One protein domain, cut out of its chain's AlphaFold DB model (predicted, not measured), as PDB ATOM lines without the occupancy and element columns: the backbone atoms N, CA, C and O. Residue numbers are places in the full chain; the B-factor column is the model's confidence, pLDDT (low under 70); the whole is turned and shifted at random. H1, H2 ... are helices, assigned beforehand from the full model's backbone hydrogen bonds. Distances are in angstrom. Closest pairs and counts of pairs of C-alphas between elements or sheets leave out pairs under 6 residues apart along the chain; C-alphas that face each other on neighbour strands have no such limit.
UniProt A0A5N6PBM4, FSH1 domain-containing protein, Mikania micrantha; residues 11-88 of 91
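What this domain is: This is residues 11 to 88 of the 91 residues of the protein "FSH1 domain-containing protein" of Mikania micrantha (UniProt A0A5N6PBM4). A long winding stretch without a named element, residues 11 to 41, leads into two helices, H1 and then H2, set nearly at right angles and joined by a long loop. Residues 33 to 38 stick out, and so do residues 80 to 88 with the last part of H2. The printed part has 78 residues, 34 of them, under half, in the two helices; there is no named strand, and the class is all helix. It is loose, with a radius of gyration of the C-alphas of 14.8 A, and spans 48 by 32 by 16 A.

Where its parts are: H1, residues 42 to 55, starts at C-alpha 42 (167.746, -67.171, 99.005) and is 20.1 A long. H2, residues 67 to 86, is 27.7 A long, ends at C-alpha 86 (157.565, -61.757, 117.318) and has a kink of 31 degrees near residue 74.

How they stand to each other: Residues 31 to 32 pair with 39 to 40, antiparallel. H1, with residues 45 to 46 alone, only just touches residues 71 to 75 of H2, with 3 pairs of C-alphas within 8 A; the closest, Val 46 and Leu 71, are 6.5 A apart. Their lines are about perpendicular, at 78 degrees. Every O i to N i+4 pair is within hydrogen-bond range in H1, and 14 of 16 in H2.

The domain as a whole: The farthest C-alphas, Gly 20 and Gly 88, are 50.4 A apart. The printed part has no cut, and the link from H1 to H2 is long. Residues 77 to 88 have pLDDT under 70.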
ATOM      1  N   GLN A  11     171.196 -60.619  88.839       93.62
ATOM      2  CA  GLN A  11     171.512 -60.996  87.460       93.62
ATOM      3  C   GLN A  11     171.847 -62.490  87.374       93.62
ATOM      4  O   GLN A  11     172.459 -63.047  88.289       93.62
ATOM      5  N   CYS A  12     171.481 -63.119  86.255       90.75
ATOM      6  CA  CYS A  12     171.834 -64.510  85.991       90.75
ATOM      7  C   CYS A  12     173.348 -64.731  86.063       90.75
ATOM      8  O   CYS A  12     174.127 -64.010  85.430       90.75
ATOM      9  N   ASN A  13     173.763 -65.793  86.755       85.56
ATOM     10  CA  ASN A  13     175.156 -66.221  86.733       85.56
ATOM     11  C   ASN A  13     175.445 -67.068  85.486       85.56
ATOM     12  O   ASN A  13     175.230 -68.278  85.449       85.56
ATOM     13  N   GLY A  14     176.005 -66.427  84.463       84.69
ATOM     14  CA  GLY A  14     176.403 -67.094  83.225       84.69
ATOM     15  C   GLY A  14     175.260 -67.203  82.216       84.69
ATOM     16  O   GLY A  14     174.470 -66.275  82.058       84.69
ATOM     17  N   LYS A  15     175.223 -68.309  81.463       86.12
ATOM     18  CA  LYS A  15     174.284 -68.471  80.348       86.12
ATOM     19  C   LYS A  15     172.870 -68.735  80.866       86.12
ATOM     20  O   LYS A  15     172.644 -69.738  81.539       86.12
ATOM     21  N   SER A  16     171.919 -67.886  80.483       87.56
ATOM     22  CA  SER A  16     170.512 -68.084  80.831       87.56
ATOM     23  C   SER A  16     169.883 -69.190  79.984       87.56
ATOM     24  O   SER A  16     170.109 -69.279  78.776       87.56
ATOM     25  N   VAL A  17     169.037 -70.021  80.600       85.75
ATOM     26  CA  VAL A  17     168.285 -71.078  79.896       85.75
ATOM     27  C   VAL A  17     167.250 -70.526  78.918       85.75
ATOM     28  O   VAL A  17     166.779 -71.259  78.053       85.75
ATOM     29  N   VAL A  18     166.905 -69.244  79.045       86.94
ATOM     30  CA  VAL A  18     165.968 -68.563  78.146       86.94
ATOM     31  C   VAL A  18     166.657 -67.677  77.106       86.94
ATOM     32  O   VAL A  18     165.988 -66.994  76.329       86.94
ATOM     33  N   GLU A  19     167.991 -67.684  77.074       90.88
ATOM     34  CA  GLU A  19     168.762 -66.925  76.095       90.88
ATOM     35  C   GLU A  19     168.413 -67.359  74.665       90.88
ATOM     36  O   GLU A  19     168.440 -68.546  74.333       90.88
ATOM     37  N   GLY A  20     168.077 -66.385  73.815       90.56
ATOM     38  CA  GLY A  20     167.620 -66.619  72.442       90.56
ATOM     39  C   GLY A  20     166.111 -66.851  72.306       90.56
ATOM     40  O   GLY A  20     165.618 -66.920  71.181       90.56
ATOM     41  N   VAL A  21     165.379 -66.937  73.423       93.31
ATOM     42  CA  VAL A  21     163.906 -66.905  73.459       93.31
ATOM     43  C   VAL A  21     163.399 -65.534  73.919       93.31
ATOM     44  O   VAL A  21     162.427 -65.037  73.356       93.31
ATOM     45  N   PHE A  22     164.068 -64.913  74.898       90.56
ATOM     46  CA  PHE A  22     163.768 -63.560  75.386       90.56
ATOM     47  C   PHE A  22     164.988 -62.637  75.280       90.56
ATOM     48  O   PHE A  22     166.122 -63.114  75.218       90.56
ATOM     49  N   ASP A  23     164.742 -61.324  75.286       93.44
ATOM     50  CA  ASP A  23     165.790 -60.302  75.285       93.44
ATOM     51  C   ASP A  23     166.412 -60.128  76.689       93.44
ATOM     52  O   ASP A  23     165.707 -60.260  77.693       93.44
ATOM     53  N   PRO A  24     167.721 -59.825  76.792       92.06
ATOM     54  CA  PRO A  24     168.377 -59.518  78.066       92.06
ATOM     55  C   PRO A  24     167.934 -58.148  78.630       92.06
ATOM     56  O   PRO A  24     167.480 -57.294  77.863       92.06
ATOM     57  N   PRO A  25     168.156 -57.859  79.932       92.62
ATOM     58  CA  PRO A  25     168.896 -58.656  80.922       92.62
ATOM     59  C   PRO A  25     168.102 -59.830  81.517       92.62
ATOM     60  O   PRO A  25     166.880 -59.793  81.600       92.62
ATOM     61  N   TYR A  26     168.822 -60.870  81.955       93.50
ATOM     62  CA  TYR A  26     168.241 -62.047  82.608       93.50
ATOM     63  C   TYR A  26     168.509 -62.026  84.113       93.50
ATOM     64  O   TYR A  26     169.612 -61.667  84.540       93.50
ATOM     65  N   TYR A  27     167.519 -62.466  84.890       94.38
ATOM     66  CA  TYR A  27     167.558 -62.440  86.348       94.38
ATOM     67  C   TYR A  27     167.230 -63.800  86.974       94.38
ATOM     68  O   TYR A  27     166.492 -64.607  86.405       94.38
ATOM     69  N   GLU A  28     167.768 -64.026  88.169       95.06
ATOM     70  CA  GLU A  28     167.590 -65.212  89.006       95.06
ATOM     71  C   GLU A  28     167.105 -64.816  90.398       95.06
ATOM     72  O   GLU A  28     167.512 -63.794  90.952       95.06
ATOM     73  N   TRP A  29     166.246 -65.654  90.975       95.31
ATOM     74  CA  TRP A  29     165.779 -65.489  92.349       95.31
ATOM     75  C   TRP A  29     166.850 -65.946  93.336       95.31
ATOM     76  O   TRP A  29     167.141 -65.272  94.305       95.31
ATOM     77  N   PHE A  30     167.492 -67.076  93.095       94.56
ATOM     78  CA  PHE A  30     168.630 -67.483  93.907       94.56
ATOM     79  C   PHE A  30     169.553 -68.355  93.076       94.56
ATOM     80  O   PHE A  30     169.119 -69.045  92.150       94.56
ATOM     81  N   GLN A  31     170.834 -68.332  93.417       93.38
ATOM     82  CA  GLN A  31     171.810 -69.207  92.788       93.38
ATOM     83  C   GLN A  31     172.099 -70.399  93.687       93.38
ATOM     84  O   GLN A  31     171.868 -70.383  94.893       93.38
ATOM     85  N   PHE A  32     172.636 -71.446  93.089       90.88
ATOM     86  CA  PHE A  32     173.133 -72.612  93.798       90.88
ATOM     87  C   PHE A  32     174.486 -72.997  93.219       90.88
ATOM     88  O   PHE A  32     174.811 -72.673  92.071       90.88
ATOM     89  N   ASN A  33     175.307 -73.667  94.021       89.44
ATOM     90  CA  ASN A  33     176.566 -74.191  93.512       89.44
ATOM     91  C   ASN A  33     176.312 -75.363  92.548       89.44
ATOM     92  O   ASN A  33     175.212 -75.903  92.457       89.44
ATOM     93  N   LYS A  34     177.343 -75.770  91.803       84.81
ATOM     94  CA  LYS A  34     177.217 -76.820  90.773       84.81
ATOM     95  C   LYS A  34     176.717 -78.161  91.319       84.81
ATOM     96  O   LYS A  34     176.149 -78.938  90.558       84.81
ATOM     97  N   ASP A  35     176.933 -78.401  92.608       90.00
ATOM     98  CA  ASP A  35     176.550 -79.627  93.301       90.00
ATOM     99  C   ASP A  35     175.163 -79.524  93.964       90.00
ATOM    100  O   ASP A  35     174.707 -80.485  94.580       90.00
ATOM    101  N   TYR A  36     174.470 -78.386  93.810       82.81
ATOM    102  CA  TYR A  36     173.116 -78.111  94.308       82.81
ATOM    103  C   TYR A  36     172.934 -78.318  95.821       82.81
ATOM    104  O   TYR A  36     171.819 -78.560  96.286       82.81
ATOM    105  N   ASN A  37     174.012 -78.247  96.602       88.44
ATOM    106  CA  ASN A  37     173.966 -78.453  98.053       88.44
ATOM    107  C   ASN A  37     174.041 -77.140  98.850       88.44
ATOM    108  O   ASN A  37     173.760 -77.144 100.046       88.44
ATOM    109  N   GLU A  38     174.361 -76.027  98.190       89.38
ATOM    110  CA  GLU A  38     174.382 -74.689  98.775       89.38
ATOM    111  C   GLU A  38     173.535 -73.743  97.928       89.38
ATOM    112  O   GLU A  38     173.669 -73.713  96.700       89.38
ATOM    113  N   TYR A  39     172.690 -72.967  98.604       89.56
ATOM    114  CA  TYR A  39     171.894 -71.894  98.020       89.56
ATOM    115  C   TYR A  39     172.486 -70.548  98.434       89.56
ATOM    116  O   TYR A  39     172.836 -70.348  99.596       89.56
ATOM    117  N   PHE A  40     172.564 -69.625  97.485       93.12
ATOM    118  CA  PHE A  40     173.037 -68.262  97.677       93.12
ATOM    119  C   PHE A  40     171.901 -67.293  97.380       93.12
ATOM    120  O   PHE A  40     171.153 -67.497  96.421       93.12
ATOM    121  N   ASN A  41     171.816 -66.219  98.164       94.69
ATOM    122  CA  ASN A  41     170.853 -65.133  97.985       94.69
ATOM    123  C   ASN A  41     169.371 -65.515  98.192       94.69
ATOM    124  O   ASN A  41     168.468 -64.789  97.773       94.69
ATOM    125  N   PHE A  42     169.107 -66.681  98.790       92.38
ATOM    126  CA  PHE A  42     167.746 -67.171  99.005       92.38
ATOM    127  C   PHE A  42     166.990 -66.309 100.018       92.38
ATOM    128  O   PHE A  42     165.883 -65.860  99.723       92.38
ATOM    129  N   ASP A  43     167.596 -66.063 101.182       89.94
ATOM    130  CA  ASP A  43     166.982 -65.283 102.259       89.94
ATOM    131  C   ASP A  43     166.769 -63.827 101.816       89.94
ATOM    132  O   ASP A  43     165.689 -63.276 101.996       89.94
ATOM    133  N   GLU A  44     167.732 -63.244 101.100       92.88
ATOM    134  CA  GLU A  44     167.629 -61.901 100.524       92.88
ATOM    135  C   GLU A  44     166.459 -61.773  99.536       92.88
ATOM    136  O   GLU A  44     165.821 -60.723  99.447       92.88
ATOM    137  N   CYS A  45     166.145 -62.838  98.795       94.50
ATOM    138  CA  CYS A  45     164.985 -62.849  97.911       94.50
ATOM    139  C   CYS A  45     163.659 -63.038  98.633       94.50
ATOM    140  O   CYS A  45     162.652 -62.483  98.189       94.50
ATOM    141  N   VAL A  46     163.643 -63.795  99.731       91.19
ATOM    142  CA  VAL A  46     162.478 -63.849 100.619       91.19
ATOM    143  C   VAL A  46     162.190 -62.444 101.146       91.19
ATOM    144  O   VAL A  46     161.083 -61.949 100.939       91.19
ATOM    145  N   ASP A  47     163.197 -61.775 101.714       90.38
ATOM    146  CA  ASP A  47     163.080 -60.415 102.250       90.38
ATOM    147  C   ASP A  47     162.608 -59.422 101.173       90.38
ATOM    148  O   ASP A  47     161.691 -58.629 101.394       90.38
ATOM    149  N   TYR A  48     163.168 -59.501  99.961       92.88
ATOM    150  CA  TYR A  48     162.758 -58.657  98.837       92.88
ATOM    151  C   TYR A  48     161.283 -58.852  98.443       92.88
ATOM    152  O   TYR A  48     160.581 -57.871  98.172       92.88
ATOM    153  N   ILE A  49     160.780 -60.094  98.426       91.69
ATOM    154  CA  ILE A  49     159.361 -60.360  98.144       91.69
ATOM    155  C   ILE A  49     158.483 -59.810  99.270       91.69
ATOM    156  O   ILE A  49     157.467 -59.179  98.974       91.69
ATOM    157  N   GLU A  50     158.866 -59.986 100.538       87.81
ATOM    158  CA  GLU A  50     158.125 -59.410 101.667       87.81
ATOM    159  C   GLU A  50     158.046 -57.882 101.560       87.81
ATOM    160  O   GLU A  50     156.969 -57.298 101.707       87.81
ATOM    161  N   GLU A  51     159.150 -57.222 101.208       88.69
ATOM    162  CA  GLU A  51     159.151 -55.783 100.956       88.69
ATOM    163  C   GLU A  51     158.227 -55.386  99.799       88.69
ATOM    164  O   GLU A  51     157.512 -54.384  99.903       88.69
ATOM    165  N   CYS A  52     158.215 -56.150  98.703       89.56
ATOM    166  CA  CYS A  52     157.306 -55.915  97.581       89.56
ATOM    167  C   CYS A  52     155.842 -56.049  98.015       89.56
ATOM    168  O   CYS A  52     155.023 -55.196  97.671       89.56
ATOM    169  N   MET A  53     155.520 -57.069  98.816       86.94
ATOM    170  CA  MET A  53     154.175 -57.280  99.358       86.94
ATOM    171  C   MET A  53     153.730 -56.155 100.296       86.94
ATOM    172  O   MET A  53     152.541 -55.887 100.392       86.94
ATOM    173  N   ILE A  54     154.657 -55.478 100.977       84.88
ATOM    174  CA  ILE A  54     154.341 -54.314 101.817       84.88
ATOM    175  C   ILE A  54     154.164 -53.048 100.965       84.88
ATOM    176  O   ILE A  54     153.279 -52.236 101.240       84.88
ATOM    177  N   LYS A  55     155.022 -52.846  99.956       87.81
ATOM    178  CA  LYS A  55     155.108 -51.588  99.192       87.81
ATOM    179  C   LYS A  55     154.088 -51.478  98.058       87.81
ATOM    180  O   LYS A  55     153.671 -50.362  97.757       87.81
ATOM    181  N   LEU A  56     153.733 -52.582  97.397       82.88
ATOM    182  CA  LEU A  56     152.957 -52.538  96.150       82.88
ATOM    183  C   LEU A  56     151.442 -52.444  96.386       82.88
ATOM    184  O   LEU A  56     150.786 -51.646  95.726       82.88
ATOM    185  N   ALA A  57     150.895 -53.224  97.320       72.88
ATOM    186  CA  ALA A  57     149.483 -53.239  97.725       72.88
ATOM    187  C   ALA A  57     149.305 -54.274  98.854       72.88
ATOM    188  O   ALA A  57     150.221 -55.059  99.075       72.88
ATOM    189  N   PRO A  58     148.148 -54.373  99.535       79.06
ATOM    190  CA  PRO A  58     147.832 -55.568 100.317       79.06
ATOM    191  C   PRO A  58     147.819 -56.794  99.385       79.06
ATOM    192  O   PRO A  58     146.882 -56.977  98.611       79.06
ATOM    193  N   ILE A  59     148.887 -57.594  99.404       85.94
ATOM    194  CA  ILE A  59     149.001 -58.811  98.592       85.94
ATOM    195  C   ILE A  59     148.440 -59.993  99.382       85.94
ATOM    196  O   ILE A  59     149.012 -60.407 100.387       85.94
ATOM    197  N   ASP A  60     147.338 -60.561  98.895       87.12
ATOM    198  CA  ASP A  60     146.641 -61.675  99.552       87.12
ATOM    199  C   ASP A  60     147.308 -63.044  99.335       87.12
ATOM    200  O   ASP A  60     146.978 -64.021 100.008       87.12
ATOM    201  N   GLY A  61     148.230 -63.154  98.377       86.69
ATOM    202  CA  GLY A  61     148.899 -64.415  98.084       86.69
ATOM    203  C   GLY A  61     149.954 -64.311  96.993       86.69
ATOM    204  O   GLY A  61     150.072 -63.301  96.304       86.69
ATOM    205  N   LEU A  62     150.717 -65.391  96.839       90.81
ATOM    206  CA  LEU A  62     151.816 -65.496  95.885       90.81
ATOM    207  C   LEU A  62     151.545 -66.602  94.868       90.81
ATOM    208  O   LEU A  62     151.010 -67.661  95.199       90.81
ATOM    209  N   LEU A  63     151.958 -66.356  93.627       92.50
ATOM    210  CA  LEU A  63     152.004 -67.343  92.558       92.50
ATOM    211  C   LEU A  63     153.448 -67.449  92.081       92.50
ATOM    212  O   LEU A  63     154.073 -66.439  91.766       92.50
ATOM    213  N   GLY A  64     153.962 -68.672  92.004       93.50
ATOM    214  CA  GLY A  64     155.355 -68.915  91.655       93.50
ATOM    215  C   GLY A  64     155.522 -70.040  90.645       93.50
ATOM    216  O   GLY A  64     154.765 -71.009  90.636       93.50
ATOM    217  N   PHE A  65     156.558 -69.924  89.816       93.38
ATOM    218  CA  PHE A  65     157.006 -70.951  88.878       93.38
ATOM    219  C   PHE A  65     158.499 -71.241  89.090       93.38
ATOM    220  O   PHE A  65     159.271 -70.315  89.330       93.38
ATOM    221  N   SER A  66     158.918 -72.510  88.989       93.44
ATOM    222  CA  SER A  66     160.316 -72.936  89.194       93.44
ATOM    223  C   SER A  66     160.906 -72.366  90.503       93.44
ATOM    224  O   SER A  66     160.348 -72.616  91.569       93.44
ATOM    225  N   GLN A  67     161.967 -71.552  90.459       93.62
ATOM    226  CA  GLN A  67     162.539 -70.894  91.644       93.62
ATOM    227  C   GLN A  67     161.524 -69.996  92.373       93.62
ATOM    228  O   GLN A  67     161.454 -70.012  93.601       93.62
ATOM    229  N   GLY A  68     160.668 -69.284  91.635       94.62
ATOM    230  CA  GLY A  68     159.601 -68.479  92.232       94.62
ATOM    231  C   GLY A  68     158.563 -69.330  92.972       94.62
ATOM    232  O   GLY A  68     157.981 -68.870  93.952       94.62
ATOM    233  N   ALA A  69     158.352 -70.588  92.559       94.44
ATOM    234  CA  ALA A  69     157.483 -71.525  93.280       94.44
ATOM    235  C   ALA A  69     158.102 -71.946  94.616       94.44
ATOM    236  O   ALA A  69     157.391 -72.047  95.614       94.44
ATOM    237  N   ILE A  70     159.425 -72.142  94.648       92.94
ATOM    238  CA  ILE A  70     160.163 -72.459  95.877       92.94
ATOM    239  C   ILE A  70     160.038 -71.298  96.872       92.94
ATOM    240  O   ILE A  70     159.662 -71.530  98.018       92.94
ATOM    241  N   LEU A  71     160.256 -70.053  96.431       92.50
ATOM    242  CA  LEU A  71     160.075 -68.870  97.283       92.50
ATOM    243  C   LEU A  71     158.627 -68.723  97.771       92.50
ATOM    244  O   LEU A  71     158.393 -68.536  98.965       92.50
ATOM    245  N   SER A  72     157.649 -68.900  96.875       91.56
ATOM    246  CA  SER A  72     156.222 -68.834  97.226       91.56
ATOM    247  C   SER A  72     155.824 -69.889  98.267       91.56
ATOM    248  O   SER A  72     154.968 -69.627  99.107       91.56
ATOM    249  N   ALA A  73     156.442 -71.075  98.233       89.06
ATOM    250  CA  ALA A  73     156.204 -72.138  99.209       89.06
ATOM    251  C   ALA A  73     156.952 -71.917 100.536       89.06
ATOM    252  O   ALA A  73     156.469 -72.338 101.589       89.06
ATOM    253  N   ALA A  74     158.118 -71.267 100.505       84.56
ATOM    254  CA  ALA A  74     158.926 -70.995 101.691       84.56
ATOM    255  C   ALA A  74     158.345 -69.869 102.559       84.56
ATOM    256  O   ALA A  74     158.345 -69.984 103.786       84.56
ATOM    257  N   LEU A  75     157.808 -68.818 101.933       77.38
ATOM    258  CA  LEU A  75     157.310 -67.613 102.605       77.38
ATOM    259  C   LEU A  75     156.262 -67.887 103.696       77.38
ATOM    260  O   LEU A  75     156.463 -67.412 104.809       77.38
ATOM    261  N   PRO A  76     155.214 -68.707 103.493       72.25
ATOM    262  CA  PRO A  76     154.283 -69.048 104.573       72.25
ATOM    263  C   PRO A  76     154.967 -69.738 105.765       72.25
ATOM    264  O   PRO A  76     154.641 -69.474 106.923       72.25
ATOM    265  N   GLY A  77     155.946 -70.606 105.490       68.00
ATOM    266  CA  GLY A  77     156.732 -71.284 106.521       68.00
ATOM    267  C   GLY A  77     157.645 -70.331 107.293       68.00
ATOM    268  O   GLY A  77     157.801 -70.479 108.504       68.00
ATOM    269  N   LEU A  78     158.219 -69.334 106.619       65.94
ATOM    270  CA  LEU A  78     159.064 -68.309 107.231       65.94
ATOM    271  C   LEU A  78     158.237 -67.249 107.971       65.94
ATOM    272  O   LEU A  78     158.588 -66.911 109.098       65.94
ATOM    273  N   GLN A  79     157.079 -66.839 107.450       64.19
ATOM    274  CA  GLN A  79     156.118 -65.980 108.153       64.19
ATOM    275  C   GLN A  79     155.603 -66.617 109.444       64.19
ATOM    276  O   GLN A  79     155.442 -65.921 110.449       64.19
ATOM    277  N   ALA A  80     155.378 -67.935 109.464       61.06
ATOM    278  CA  ALA A  80     155.023 -68.643 110.691       61.06
ATOM    279  C   ALA A  80     156.147 -68.550 111.741       61.06
ATOM    280  O   ALA A  80     155.871 -68.275 112.910       61.06
ATOM    281  N   LYS A  81     157.414 -68.694 111.326       58.41
ATOM    282  CA  LYS A  81     158.578 -68.522 112.213       58.41
ATOM    283  C   LYS A  81     158.738 -67.077 112.680       58.41
ATOM    284  O   LYS A  81     158.933 -66.850 113.870       58.41
ATOM    285  N   PHE A  82     158.603 -66.098 111.786       54.44
ATOM    286  CA  PHE A  82     158.664 -64.676 112.129       54.44
ATOM    287  C   PHE A  82     157.537 -64.269 113.084       54.44
ATOM    288  O   PHE A  82     157.779 -63.550 114.052       54.44
ATOM    289  N   THR A  83     156.317 -64.767 112.873       54.62
ATOM    290  CA  THR A  83     155.182 -64.545 113.780       54.62
ATOM    291  C   THR A  83     155.441 -65.176 115.147       54.62
ATOM    292  O   THR A  83     155.277 -64.503 116.164       54.62
ATOM    293  N   ALA A  84     155.923 -66.422 115.186       56.09
ATOM    294  CA  ALA A  84     156.287 -67.107 116.427       56.09
ATOM    295  C   ALA A  84     157.418 -66.387 117.183       56.09
ATOM    296  O   ALA A  84     157.341 -66.224 118.400       56.09
ATOM    297  N   PHE A  85     158.432 -65.889 116.469       47.78
ATOM    298  CA  PHE A  85     159.517 -65.087 117.034       47.78
ATOM    299  C   PHE A  85     159.004 -63.759 117.608       47.78
ATOM    300  O   PHE A  85     159.288 -63.432 118.759       47.78
ATOM    301  N   ARG A  86     158.175 -63.020 116.858       51.19
ATOM    302  CA  ARG A  86     157.565 -61.757 117.318       51.19
ATOM    303  C   ARG A  86     156.643 -61.936 118.523       51.19
ATOM    304  O   ARG A  86     156.495 -61.006 119.310       51.19
ATOM    305  N   GLN A  87     156.015 -63.099 118.657       54.47
ATOM    306  CA  GLN A  87     155.156 -63.437 119.790       54.47
ATOM    307  C   GLN A  87     155.932 -64.049 120.972       54.47
ATOM    308  O   GLN A  87     155.328 -64.338 122.001       54.47
ATOM    309  N   GLY A  88     157.256 -64.224 120.857       49.34
ATOM    310  CA  GLY A  88     158.098 -64.784 121.919       49.34
ATOM    311  C   GLY A  88     157.845 -66.269 122.198       49.34
ATOM    312  O   GLY A  88     158.084 -66.724 123.311       49.34
TER     313      GLY A  88